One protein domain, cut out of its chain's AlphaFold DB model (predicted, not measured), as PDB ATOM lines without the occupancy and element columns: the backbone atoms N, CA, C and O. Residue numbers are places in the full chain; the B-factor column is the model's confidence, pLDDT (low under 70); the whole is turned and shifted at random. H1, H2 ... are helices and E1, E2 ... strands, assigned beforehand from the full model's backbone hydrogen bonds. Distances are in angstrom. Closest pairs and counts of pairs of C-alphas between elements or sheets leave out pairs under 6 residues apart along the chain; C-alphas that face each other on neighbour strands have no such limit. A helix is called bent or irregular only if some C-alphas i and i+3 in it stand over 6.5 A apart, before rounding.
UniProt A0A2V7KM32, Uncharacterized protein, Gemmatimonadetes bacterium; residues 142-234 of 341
ATOM      1  N   THR A 142      17.068  24.856  12.291       91.50
ATOM      2  CA  THR A 142      17.487  26.245  12.082       91.50
ATOM      3  C   THR A 142      18.962  26.249  11.708       91.50
ATOM      4  O   THR A 142      19.784  25.770  12.484       91.50
ATOM      5  N   VAL A 143      19.305  26.808  10.550       93.19
ATOM      6  CA  VAL A 143      20.695  26.980  10.103       93.19
ATOM      7  C   VAL A 143      21.080  28.457  10.107       93.19
ATOM      8  O   VAL A 143      20.235  29.324   9.880       93.19
ATOM      9  N   GLY A 144      22.352  28.756  10.360       92.56
ATOM     10  CA  GLY A 144      22.847  30.129  10.377       92.56
ATOM     11  C   GLY A 144      24.345  30.243  10.123       92.56
ATOM     12  O   GLY A 144      25.085  29.263  10.195       92.56
ATOM     13  N   ARG A 145      24.778  31.471   9.828       93.00
ATOM     14  CA  ARG A 145      26.179  31.855   9.632       93.00
ATOM     15  C   ARG A 145      26.450  33.172  10.350       93.00
ATOM     16  O   ARG A 145      25.608  34.068  10.338       93.00
ATOM     17  N   LEU A 146      27.634  33.299  10.935       91.50
ATOM     18  CA  LEU A 146      28.124  34.534  11.529       91.50
ATOM     19  C   LEU A 146      29.009  35.281  10.532       91.50
ATOM     20  O   LEU A 146      30.021  34.752  10.075       91.50
ATOM     21  N   LEU A 147      28.647  36.530  10.251       88.94
ATOM     22  CA  LEU A 147      29.506  37.499   9.578       88.94
ATOM     23  C   LEU A 147      30.148  38.379  10.643       88.94
ATOM     24  O   LEU A 147      29.456  39.098  11.364       88.94
ATOM     25  N   ALA A 148      31.469  38.313  10.759       86.12
ATOM     26  CA  ALA A 148      32.204  39.029  11.785       86.12
ATOM     27  C   ALA A 148      33.339  39.839  11.174       86.12
ATOM     28  O   ALA A 148      34.166  39.343  10.410       86.12
ATOM     29  N   ARG A 149      33.411  41.103  11.578       89.00
ATOM     30  CA  ARG A 149      34.577  41.939  11.333       89.00
ATOM     31  C   ARG A 149      35.602  41.654  12.417       89.00
ATOM     32  O   ARG A 149      35.349  41.940  13.587       89.00
ATOM     33  N   ILE A 150      36.738  41.091  12.034       87.75
ATOM     34  CA  ILE A 150      37.828  40.801  12.954       87.75
ATOM     35  C   ILE A 150      38.967  41.793  12.753       87.75
ATOM     36  O   ILE A 150      39.232  42.257  11.641       87.75
ATOM     37  N   VAL A 151      39.645  42.102  13.854       89.38
ATOM     38  CA  VAL A 151      40.838  42.942  13.863       89.38
ATOM     39  C   VAL A 151      41.994  42.097  14.368       89.38
ATOM     40  O   VAL A 151      42.000  41.668  15.520       89.38
ATOM     41  N   LEU A 152      42.971  41.859  13.501       86.62
ATOM     42  CA  LEU A 152      44.202  41.165  13.838       86.62
ATOM     43  C   LEU A 152      45.273  42.202  14.157       86.62
ATOM     44  O   LEU A 152      45.599  43.054  13.331       86.62
ATOM     45  N   ARG A 153      45.813  42.135  15.375       86.75
ATOM     46  CA  ARG A 153      46.910  42.993  15.828       86.75
ATOM     47  C   ARG A 153      48.155  42.138  15.998       86.75
ATOM     48  O   ARG A 153      48.151  41.220  16.812       86.75
ATOM     49  N   ALA A 154      49.200  42.444  15.240       83.00
ATOM     50  CA  ALA A 154      50.477  41.745  15.316       83.00
ATOM     51  C   ALA A 154      51.618  42.771  15.222       83.00
ATOM     52  O   ALA A 154      51.899  43.328  14.159       83.00
ATOM     53  N   GLY A 155      52.247  43.066  16.364       78.50
ATOM     54  CA  GLY A 155      53.228  44.147  16.475       78.50
ATOM     55  C   GLY A 155      52.609  45.516  16.166       78.50
ATOM     56  O   GLY A 155      51.579  45.877  16.731       78.50
ATOM     57  N   ALA A 156      53.234  46.269  15.258       78.12
ATOM     58  CA  ALA A 156      52.743  47.572  14.796       78.12
ATOM     59  C   ALA A 156      51.695  47.476  13.665       78.12
ATOM     60  O   ALA A 156      51.160  48.498  13.239       78.12
ATOM     61  N   VAL A 157      51.411  46.271  13.160       78.06
ATOM     62  CA  VAL A 157      50.480  46.061  12.048       78.06
ATOM     63  C   VAL A 157      49.089  45.742  12.588       78.06
ATOM     64  O   VAL A 157      48.917  44.860  13.435       78.06
ATOM     65  N   VAL A 158      48.092  46.450  12.058       85.56
ATOM     66  CA  VAL A 158      46.671  46.198  12.301       85.56
ATOM     67  C   VAL A 158      46.021  45.830  10.973       85.56
ATOM     68  O   VAL A 158      46.081  46.600  10.018       85.56
ATOM     69  N   GLU A 159      45.409  44.652  10.914       84.62
ATOM     70  CA  GLU A 159      44.593  44.211   9.786       84.62
ATOM     71  C   GLU A 159      43.135  44.131  10.226       84.62
ATOM     72  O   GLU A 159      42.812  43.499  11.230       84.62
ATOM     73  N   GLU A 160      42.254  44.744   9.447       87.88
ATOM     74  CA  GLU A 160      40.812  44.646   9.620       87.88
ATOM     75  C   GLU A 160      40.217  43.920   8.419       87.88
ATOM     76  O   GLU A 160      40.531  44.217   7.265       87.88
ATOM     77  N   THR A 161      39.381  42.925   8.683       86.69
ATOM     78  CA  THR A 161      38.844  42.045   7.646       86.69
ATOM     79  C   THR A 161      37.500  41.485   8.085       86.69
ATOM     80  O   THR A 161      37.260  41.269   9.272       86.69
ATOM     81  N   VAL A 162      36.609  41.255   7.127       89.56
ATOM     82  CA  VAL A 162      35.338  40.572   7.372       89.56
ATOM     83  C   VAL A 162      35.530  39.096   7.051       89.56
ATOM     84  O   VAL A 162      36.046  38.756   5.989       89.56
ATOM     85  N   ILE A 163      35.162  38.233   7.993       88.81
ATOM     86  CA  ILE A 163      35.209  36.778   7.856       88.81
ATOM     87  C   ILE A 163      33.823  36.218   8.128       88.81
ATOM     88  O   ILE A 163      33.062  36.739   8.946       88.81
ATOM     89  N   GLU A 164      33.527  35.126   7.445       91.69
ATOM     90  CA  GLU A 164      32.283  34.395   7.568       91.69
ATOM     91  C   GLU A 164      32.553  33.024   8.189       91.69
ATOM     92  O   GLU A 164      33.494  32.326   7.785       91.69
ATOM     93  N   SER A 165      31.721  32.613   9.145       93.19
ATOM     94  CA  SER A 165      31.697  31.219   9.596       93.19
ATOM     95  C   SER A 165      31.155  30.299   8.494       93.19
ATOM     96  O   SER A 165      30.691  30.743   7.442       93.19
ATOM     97  N   ALA A 166      31.189  28.991   8.718       93.31
ATOM     98  CA  ALA A 166      30.397  28.046   7.944       93.31
ATOM     99  C   ALA A 166      28.895  28.284   8.167       93.31
ATOM    100  O   ALA A 166      28.492  28.920   9.149       93.31
ATOM    101  N   VAL A 167      28.073  27.739   7.266       94.81
ATOM    102  CA  VAL A 167      26.649  27.526   7.538       94.81
ATOM    103  C   VAL A 167      26.555  26.338   8.489       94.81
ATOM    104  O   VAL A 167      27.074  25.261   8.193       94.81
ATOM    105  N   ILE A 168      25.949  26.545   9.653       93.75
ATOM    106  CA  ILE A 168      25.885  25.549  10.723       93.75
ATOM    107  C   ILE A 168      24.428  25.353  11.127       93.75
ATOM    108  O   ILE A 168      23.682  26.320  11.282       93.75
ATOM    109  N   ASP A 169      24.033  24.098  11.311       94.12
ATOM    110  CA  ASP A 169      22.812  23.746  12.024       94.12
ATOM    111  C   ASP A 169      22.941  24.139  13.503       94.12
ATOM    112  O   ASP A 169      23.782  23.628  14.239       94.12
ATOM    113  N   LEU A 170      22.091  25.066  13.938       93.06
ATOM    114  CA  LEU A 170      22.118  25.664  15.269       93.06
ATOM    115  C   LEU A 170      21.560  24.739  16.358       93.06
ATOM    116  O   LEU A 170      21.718  25.035  17.542       93.06
ATOM    117  N   ALA A 171      20.906  23.636  15.987       91.50
ATOM    118  CA  ALA A 171      20.490  22.604  16.929       91.50
ATOM    119  C   ALA A 171      21.631  21.608  17.178       91.50
ATOM    120  O   ALA A 171      22.036  21.372  18.318       91.50
ATOM    121  N   THR A 172      22.205  21.047  16.114       90.62
ATOM    122  CA  THR A 172      23.233  20.001  16.241       90.62
ATOM    123  C   THR A 172      24.628  20.574  16.473       90.62
ATOM    124  O   THR A 172      25.411  20.003  17.233       90.62
ATOM    125  N   GLY A 173      24.919  21.737  15.891       90.75
ATOM    126  CA  GLY A 173      26.253  22.319  15.813       90.75
ATOM    127  C   GLY A 173      27.089  21.800  14.641       90.75
ATOM    128  O   GLY A 173      28.262  22.147  14.526       90.75
ATOM    129  N   ALA A 174      26.508  20.961  13.781       92.56
ATOM    130  CA  ALA A 174      27.189  20.419  12.616       92.56
ATOM    131  C   ALA A 174      27.214  21.433  11.465       92.56
ATOM    132  O   ALA A 174      26.247  22.165  11.236       92.56
ATOM    133  N   ARG A 175      28.312  21.443  10.702       94.06
ATOM    134  CA  ARG A 175      28.373  22.175   9.432       94.06
ATOM    135  C   ARG A 175      27.330  21.598   8.474       94.06
ATOM    136  O   ARG A 175      27.193  20.379   8.369       94.06
ATOM    137  N   ALA A 176      26.601  22.482   7.805       92.06
ATOM    138  CA  ALA A 176      25.653  22.099   6.776       92.06
ATOM    139  C   ALA A 176      26.384  21.459   5.586       92.06
ATOM    140  O   ALA A 176      27.545  21.772   5.319       92.06
ATOM    141  N   ASP A 177      25.692  20.572   4.871       91.12
ATOM    142  CA  ASP A 177      26.216  20.001   3.632       91.12
ATOM    143  C   ASP A 177      26.314  21.056   2.509       91.12
ATOM    144  O   ASP A 177      25.764  22.162   2.601       91.12
ATOM    145  N   ASP A 178      27.020  20.712   1.431       91.00
ATOM    146  CA  ASP A 178      27.256  21.617   0.299       91.00
ATOM    147  C   ASP A 178      25.953  22.068  -0.373       91.00
ATOM    148  O   ASP A 178      25.853  23.192  -0.864       91.00
ATOM    149  N   GLN A 179      24.920  21.223  -0.363       89.12
ATOM    150  CA  GLN A 179      23.656  21.524  -1.020       89.12
ATOM    151  C   GLN A 179      22.825  22.529  -0.213       89.12
ATOM    152  O   GLN A 179      22.265  23.464  -0.784       89.12
ATOM    153  N   VAL A 180      22.757  22.369   1.110       90.06
ATOM    154  CA  VAL A 180      22.140  23.341   2.024       90.06
ATOM    155  C   VAL A 180      22.923  24.650   1.997       90.06
ATOM    156  O   VAL A 180      22.325  25.723   1.971       90.06
ATOM    157  N   THR A 181      24.254  24.578   1.935       93.19
ATOM    158  CA  THR A 181      25.116  25.760   1.819       93.19
ATOM    159  C   THR A 181      24.858  26.527   0.517       93.19
ATOM    160  O   THR A 181      24.741  27.752   0.544       93.19
ATOM    161  N   ALA A 182      24.695  25.830  -0.613       91.38
ATOM    162  CA  ALA A 182      24.357  26.448  -1.895       91.38
ATOM    163  C   ALA A 182      22.971  27.118  -1.871       91.38
ATOM    164  O   ALA A 182      22.848  28.285  -2.241       91.38
ATOM    165  N   LEU A 183      21.949  26.428  -1.353       90.75
ATOM    166  CA  LEU A 183      20.600  26.987  -1.204       90.75
ATOM    167  C   LEU A 183      20.570  28.197  -0.261       90.75
ATOM    168  O   LEU A 183      19.856  29.167  -0.511       90.75
ATOM    169  N   PHE A 184      21.362  28.166   0.814       91.56
ATOM    170  CA  PHE A 184      21.523  29.303   1.716       91.56
ATOM    171  C   PHE A 184      22.089  30.520   0.971       91.56
ATOM    172  O   PHE A 184      21.557  31.622   1.102       91.56
ATOM    173  N   ALA A 185      23.120  30.318   0.145       91.25
ATOM    174  CA  ALA A 185      23.700  31.380  -0.676       91.25
ATOM    175  C   ALA A 185      22.712  31.914  -1.731       91.25
ATOM    176  O   ALA A 185      22.682  33.116  -1.993       91.25
ATOM    177  N   ASP A 186      21.872  31.054  -2.312       90.31
ATOM    178  CA  ASP A 186      20.831  31.468  -3.261       90.31
ATOM    179  C   ASP A 186      19.738  32.322  -2.610       90.31
ATOM    180  O   ASP A 186      19.305  33.314  -3.205       90.31
ATOM    181  N   LEU A 187      19.320  31.983  -1.385       89.25
ATOM    182  CA  LEU A 187      18.385  32.794  -0.595       89.25
ATOM    183  C   LEU A 187      18.991  34.143  -0.219       89.25
ATOM    184  O   LEU A 187      18.343  35.181  -0.357       89.25
ATOM    185  N   GLU A 188      20.246  34.147   0.226       88.31
ATOM    186  CA  GLU A 188      20.961  35.371   0.581       88.31
ATOM    187  C   GLU A 188      21.111  36.307  -0.628       88.31
ATOM    188  O   GLU A 188      20.846  37.508  -0.531       88.31
ATOM    189  N   ALA A 189      21.441  35.746  -1.795       87.88
ATOM    190  CA  ALA A 189      21.520  36.464  -3.063       87.88
ATOM    191  C   ALA A 189      20.144  36.812  -3.663       87.88
ATOM    192  O   ALA A 189      20.087  37.455  -4.714       87.88
ATOM    193  N   ARG A 190      19.038  36.407  -3.019       85.12
ATOM    194  CA  ARG A 190      17.651  36.577  -3.491       85.12
ATOM    195  C   ARG A 190      17.403  35.991  -4.884       85.12
ATOM    196  O   ARG A 190      16.554  36.486  -5.624       85.12
ATOM    197  N   ARG A 191      18.150  34.949  -5.252       85.94
ATOM    198  CA  ARG A 191      17.948  34.196  -6.500       85.94
ATOM    199  C   ARG A 191      16.734  33.279  -6.414       85.94
ATOM    200  O   ARG A 191      16.108  33.005  -7.431       85.94
ATOM    201  N   ILE A 192      16.401  32.845  -5.201       86.31
ATOM    202  CA  ILE A 192      15.205  32.065  -4.889       86.31
ATOM    203  C   ILE A 192      14.396  32.767  -3.798       86.31
ATOM    204  O   ILE A 192      14.955  33.458  -2.943       86.31
ATOM    205  N   ALA A 193      13.075  32.610  -3.844       81.94
ATOM    206  CA  ALA A 193      12.189  33.080  -2.789       81.94
ATOM    207  C   ALA A 193      12.193  32.087  -1.609       81.94
ATOM    208  O   ALA A 193      12.336  30.880  -1.836       81.94
ATOM    209  N   PRO A 194      12.040  32.562  -0.360       85.38
ATOM    210  CA  PRO A 194      11.776  31.674   0.766       85.38
ATOM    211  C   PRO A 194      10.462  30.918   0.550       85.38
ATOM    212  O   PRO A 194       9.527  31.464  -0.034       85.38
ATOM    213  N   ALA A 195      10.393  29.680   1.036       82.44
ATOM    214  CA  ALA A 195       9.163  28.893   1.001       82.44
ATOM    215  C   ALA A 195       8.125  29.421   1.997       82.44
ATOM    216  O   ALA A 195       8.482  29.961   3.054       82.44
ATOM    217  N   ASP A 196       6.845  29.207   1.687       76.62
ATOM    218  CA  ASP A 196       5.775  29.531   2.616       76.62
ATOM    219  C   ASP A 196       5.756  28.504   3.760       76.62
ATOM    220  O   ASP A 196       5.973  27.309   3.543       76.62
ATOM    221  N   PRO A 197       5.451  28.910   5.009       68.06
ATOM    222  CA  PRO A 197       5.350  27.973   6.132       68.06
ATOM    223  C   PRO A 197       4.346  26.833   5.905       68.06
ATOM    224  O   PRO A 197       4.475  25.771   6.509       68.06
ATOM    225  N   GLY A 198       3.358  27.047   5.028       66.69
ATOM    226  CA  GLY A 198       2.374  26.042   4.630       66.69
ATOM    227  C   GLY A 198       2.903  24.969   3.671       66.69
ATOM    228  O   GLY A 198       2.262  23.928   3.546       66.69
ATOM    229  N   ASP A 199       4.064  25.178   3.042       66.19
ATOM    230  CA  ASP A 199       4.663  24.246   2.072       66.19
ATOM    231  C   ASP A 199       5.395  23.072   2.737       66.19
ATOM    232  O   ASP A 199       5.751  22.087   2.083       66.19
ATOM    233  N   VAL A 200       5.600  23.144   4.055       64.00
ATOM    234  CA  VAL A 200       6.214  22.077   4.857       64.00
ATOM    235  C   VAL A 200       5.238  21.596   5.943       64.00
ATOM    236  O   VAL A 200       5.538  21.696   7.137       64.00
ATOM    237  N   PRO A 201       4.049  21.075   5.570       60.97
ATOM    238  CA  PRO A 201       3.109  20.553   6.548       60.97
ATOM    239  C   PRO A 201       3.719  19.323   7.239       60.97
ATOM    240  O   PRO A 201       4.417  18.522   6.614       60.97
ATOM    241  N   ASP A 202       3.453  19.178   8.537       67.94
ATOM    242  CA  ASP A 202       3.840  18.034   9.381       67.94
ATOM    243  C   ASP A 202       5.332  17.916   9.774       67.94
ATOM    244  O   ASP A 202       5.731  16.908  10.364       67.94
ATOM    245  N   ALA A 203       6.176  18.923   9.509       74.12
ATOM    246  CA  ALA A 203       7.551  18.921  10.018       74.12
ATOM    247  C   ALA A 203       7.628  19.374  11.484       74.12
ATOM    248  O   ALA A 203       7.118  20.428  11.864       74.12
ATOM    249  N   THR A 204       8.311  18.590  12.317       82.50
ATOM    250  CA  THR A 204       8.557  18.941  13.721       82.50
ATOM    251  C   THR A 204       9.750  19.891  13.811       82.50
ATOM    252  O   THR A 204      10.841  19.561  13.350       82.50
ATOM    253  N   ALA A 205       9.569  21.071  14.401       83.44
ATOM    254  CA  ALA A 205      10.671  22.009  14.603       83.44
ATOM    255  C   ALA A 205      11.657  21.471  15.651       83.44
ATOM    256  O   ALA A 205      11.264  21.153  16.776       83.44
ATOM    257  N   VAL A 206      12.936  21.391  15.290       87.50
ATOM    258  CA  VAL A 206      14.011  21.054  16.225       87.50
ATOM    259  C   VAL A 206      14.480  22.349  16.885       87.50
ATOM    260  O   VAL A 206      14.893  23.273  16.173       87.50
ATOM    261  N   PRO A 207      14.406  22.464  18.222       86.62
ATOM    262  CA  PRO A 207      14.815  23.679  18.905       86.62
ATOM    263  C   PRO A 207      16.313  23.916  18.706       86.62
ATOM    264  O   PRO A 207      17.132  23.008  18.854       86.62
ATOM    265  N   ALA A 208      16.666  25.156  18.375       89.56
ATOM    266  CA  ALA A 208      18.055  25.584  18.359       89.56
ATOM    267  C   ALA A 208      18.633  25.596  19.785       89.56
ATOM    268  O   ALA A 208      17.897  25.666  20.774       89.56
ATOM    269  N   ARG A 209      19.964  25.558  19.885       90.44
ATOM    270  CA  ARG A 209      20.682  25.716  21.156       90.44
ATOM    271  C   ARG A 209      20.431  27.088  21.784       90.44
ATOM    272  O   ARG A 209      19.956  28.020  21.135       90.44
ATOM    273  N   ALA A 210      20.793  27.231  23.057       87.88
ATOM    274  CA  ALA A 210      20.720  28.522  23.728       87.88
ATOM    275  C   ALA A 210      21.575  29.575  22.983       87.88
ATOM    276  O   ALA A 210      22.656  29.241  22.486       87.88
ATOM    277  N   PRO A 211      21.165  30.858  22.937       83.81
ATOM    278  CA  PRO A 211      21.883  31.896  22.188       83.81
ATOM    279  C   PRO A 211      23.377  32.011  22.529       83.81
ATOM    280  O   PRO A 211      24.204  32.224  21.644       83.81
ATOM    281  N   ALA A 212      23.735  31.826  23.804       82.06
ATOM    282  CA  ALA A 212      25.127  31.840  24.249       82.06
ATOM    283  C   ALA A 212      25.948  30.681  23.653       82.06
ATOM    284  O   ALA A 212      27.086  30.889  23.236       82.06
ATOM    285  N   GLU A 213      25.369  29.482  23.565       89.06
ATOM    286  CA  GLU A 213      26.017  28.313  22.956       89.06
ATOM    287  C   GLU A 213      26.161  28.474  21.443       89.06
ATOM    288  O   GLU A 213      27.215  28.171  20.890       89.06
ATOM    289  N   ILE A 214      25.130  29.007  20.779       89.44
ATOM    290  CA  ILE A 214      25.178  29.320  19.345       89.44
ATOM    291  C   ILE A 214      26.342  30.269  19.057       89.44
ATOM    292  O   ILE A 214      27.136  30.025  18.148       89.44
ATOM    293  N   LEU A 215      26.477  31.333  19.851       88.19
ATOM    294  CA  LEU A 215      27.553  32.297  19.672       88.19
ATOM    295  C   LEU A 215      28.927  31.652  19.885       88.19
ATOM    296  O   LEU A 215      29.832  31.880  19.087       88.19
ATOM    297  N   GLN A 216      29.090  30.828  20.923       90.25
ATOM    298  CA  GLN A 216      30.344  30.105  21.160       90.25
ATOM    299  C   GLN A 216      30.704  29.187  19.993       90.25
ATOM    300  O   GLN A 216      31.864  29.142  19.588       90.25
ATOM    301  N   LEU A 217      29.712  28.503  19.431       91.56
ATOM    302  CA  LEU A 217      29.899  27.601  18.310       91.56
ATOM    303  C   LEU A 217      30.326  28.350  17.040       91.56
ATOM    304  O   LEU A 217      31.325  27.994  16.416       91.56
ATOM    305  N   LEU A 218      29.622  29.431  16.698       91.62
ATOM    306  CA  LEU A 218      29.932  30.257  15.528       91.62
ATOM    307  C   LEU A 218      31.293  30.956  15.667       91.62
ATOM    308  O   LEU A 218      32.056  31.028  14.704       91.62
ATOM    309  N   LEU A 219      31.630  31.439  16.868       91.81
ATOM    310  CA  LEU A 219      32.949  32.008  17.160       91.81
ATOM    311  C   LEU A 219      34.055  30.948  17.118       91.81
ATOM    312  O   LEU A 219      35.173  31.264  16.715       91.81
ATOM    313  N   GLY A 220      33.766  29.713  17.531       92.06
ATOM    314  CA  GLY A 220      34.682  28.580  17.423       92.06
ATOM    315  C   GLY A 220      35.070  28.305  15.971       92.06
ATOM    316  O   GLY A 220      36.256  28.286  15.651       92.06
ATOM    317  N   ASP A 221      34.078  28.204  15.085       92.94
ATOM    318  CA  ASP A 221      34.304  28.015  13.647       92.94
ATOM    319  C   ASP A 221      35.054  29.204  13.019       92.94
ATOM    320  O   ASP A 221      36.006  29.023  12.259       92.94
ATOM    321  N   LEU A 222      34.705  30.438  13.402       91.50
ATOM    322  CA  LEU A 222      35.406  31.639  12.940       91.50
ATOM    323  C   LEU A 222      36.890  31.642  13.356       91.50
ATOM    324  O   LEU A 222      37.762  32.045  12.580       91.50
ATOM    325  N   ARG A 223      37.198  31.194  14.580       90.88
ATOM    326  CA  ARG A 223      38.580  31.054  15.074       90.88
ATOM    327  C   ARG A 223      39.344  30.004  14.284       90.88
ATOM    328  O   ARG A 223      40.476  30.262  13.897       90.88
ATOM    329  N   GLU A 224      38.720  28.866  14.000       92.44
ATOM    330  CA  GLU A 224      39.323  27.818  13.175       92.44
ATOM    331  C   GLU A 224      39.652  28.343  11.769       92.44
ATOM    332  O   GLU A 224      40.791  28.239  11.318       92.44
ATOM    333  N   ARG A 225      38.699  29.020  11.115       89.62
ATOM    334  CA  ARG A 225      38.891  29.619   9.781       89.62
ATOM    335  C   ARG A 225      39.947  30.719   9.743       89.62
ATOM    336  O   ARG A 225      40.584  30.939   8.716       89.62
ATOM    337  N   SER A 226      40.117  31.448  10.844       88.81
ATOM    338  CA  SER A 226      41.110  32.519  10.949       88.81
ATOM    339  C   SER A 226      42.471  32.042  11.458       88.81
ATOM    340  O   SER A 226      43.424  32.816  11.387       88.81
ATOM    341  N   ALA A 227      42.601  30.788  11.905       90.69
ATOM    342  CA  ALA A 227      43.813  30.269  12.533       90.69
ATOM    343  C   ALA A 227      45.051  30.402  11.637       90.69
ATOM    344  O   ALA A 227      46.085  30.889  12.088       90.69
ATOM    345  N   GLU A 228      44.934  30.048  10.354       90.69
ATOM    346  CA  GLU A 228      46.039  30.171   9.397       90.69
ATOM    347  C   GLU A 228      46.465  31.634   9.209       90.69
ATOM    348  O   GLU A 228      47.653  31.955   9.243       90.69
ATOM    349  N   ARG A 229      45.496  32.550   9.091       89.62
ATOM    350  CA  ARG A 229      45.761  33.991   8.956       89.62
ATOM    351  C   ARG A 229      46.432  34.552  10.204       89.62
ATOM    352  O   ARG A 229      47.397  35.304  10.092       89.62
ATOM    353  N   VAL A 230      45.945  34.178  11.386       89.69
ATOM    354  CA  VAL A 230      46.535  34.572  12.671       89.69
ATOM    355  C   VAL A 230      47.973  34.063  12.770       89.69
ATOM    356  O   VAL A 230      48.870  34.852  13.063       89.69
ATOM    357  N   ALA A 231      48.213  32.787  12.456       90.50
ATOM    358  CA  ALA A 231      49.543  32.187  12.488       90.50
ATOM    359  C   ALA A 231      50.507  32.870  11.504       90.50
ATOM    360  O   ALA A 231      51.625  33.227  11.879       90.50
ATOM    361  N   ALA A 232      50.063  33.131  10.271       90.12
ATOM    362  CA  ALA A 232      50.855  33.845   9.272       90.12
ATOM    363  C   ALA A 232      51.226  35.265   9.737       90.12
ATOM    364  O   ALA A 232      52.360  35.712   9.550       90.12
ATOM    365  N   ARG A 233      50.296  35.975  10.388       89.19
ATOM    366  CA  ARG A 233      50.553  37.317  10.932       89.19
ATOM    367  C   ARG A 233      51.498  37.302  12.115       89.19
ATOM    368  O   ARG A 233      52.367  38.168  12.193       89.19
ATOM    369  N   GLN A 234      51.354  36.327  13.000       89.38
ATOM    370  CA  GLN A 234      52.269  36.154  14.113       89.38
ATOM    371  C   GLN A 234      53.693  35.886  13.607       89.38
ATOM    372  O   GLN A 234      54.613  36.597  14.000       89.38
TER     373      GLN A 234
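Overview. This is residues 142 to 234 of the 341 residues of an uncharacterized protein of Gemmatimonadetes bacterium (UniProt A0A2V7KM32). A long two-stranded hairpin, E1 and E2, has the long helix H2 slanting along it and packing on it with residues 218 to 234, while H1 lies beyond the hairpin's open end. From there a long link swings out, and residues 195 to 204 stick out at the end of the domain far from the hairpin's turn. The printed part has 93 residues, in the order E1, E2, H1, E3, H2; the class is mixed, helices and strands, and the sheet E1 - E2 is antiparallel. The whole is loose and elongated, with a radius of gyration of the C-alphas of 16.5 A and spans of 57 by 30 by 19 A.

Along the chain. E1, residues 147 to 154, is 22.2 A long and begins at C-alpha 147 (29.506, 37.499, 9.578). E2, residues 157 to 164, is 22.1 A long. H2, residues 211 to 234, is 31.7 A long and ends at C-alpha 234 (52.269, 36.154, 14.113). H1 is residues 178 to 188, 15.1 A long, and E3 is residues 203 to 205, 6.3 A long.

Arrangement. E1 and E2 form a hairpin, antiparallel at 158 degrees, with N 150 and O 161 at 2.8 A and N 163 and O 148 at 2.8 A, within hydrogen-bond range. The closest C-alphas of E1 and H2 are those of Ala 154 and Gln 234, 6.0 A apart. Those of E2 and H2 are Glu 164 and Leu 222, 6.8 A apart. H2 has a kink of 50 degrees near residue 228 and is irregular, with C-alphas 225 and 228 7.2 A apart. H1 is apart from E1, H2 and E3. E3 pairs with no named strand. Outside the named strands, residues 143 to 144 pair antiparallel with residues 168 to 169. Every O i to N i+4 pair is within hydrogen-bond range in H1, and 18 of 20 are in H2.

Size, cuts and confidence. The C-alphas of Ala 156 and Asp 202 are the two farthest apart, 57.4 A. The printed part has no cut. The links E2 to H1 and H1 to E3 are long. Mean pLDDT of the printed part is 87.2, and residues 197 to 202 are under 70.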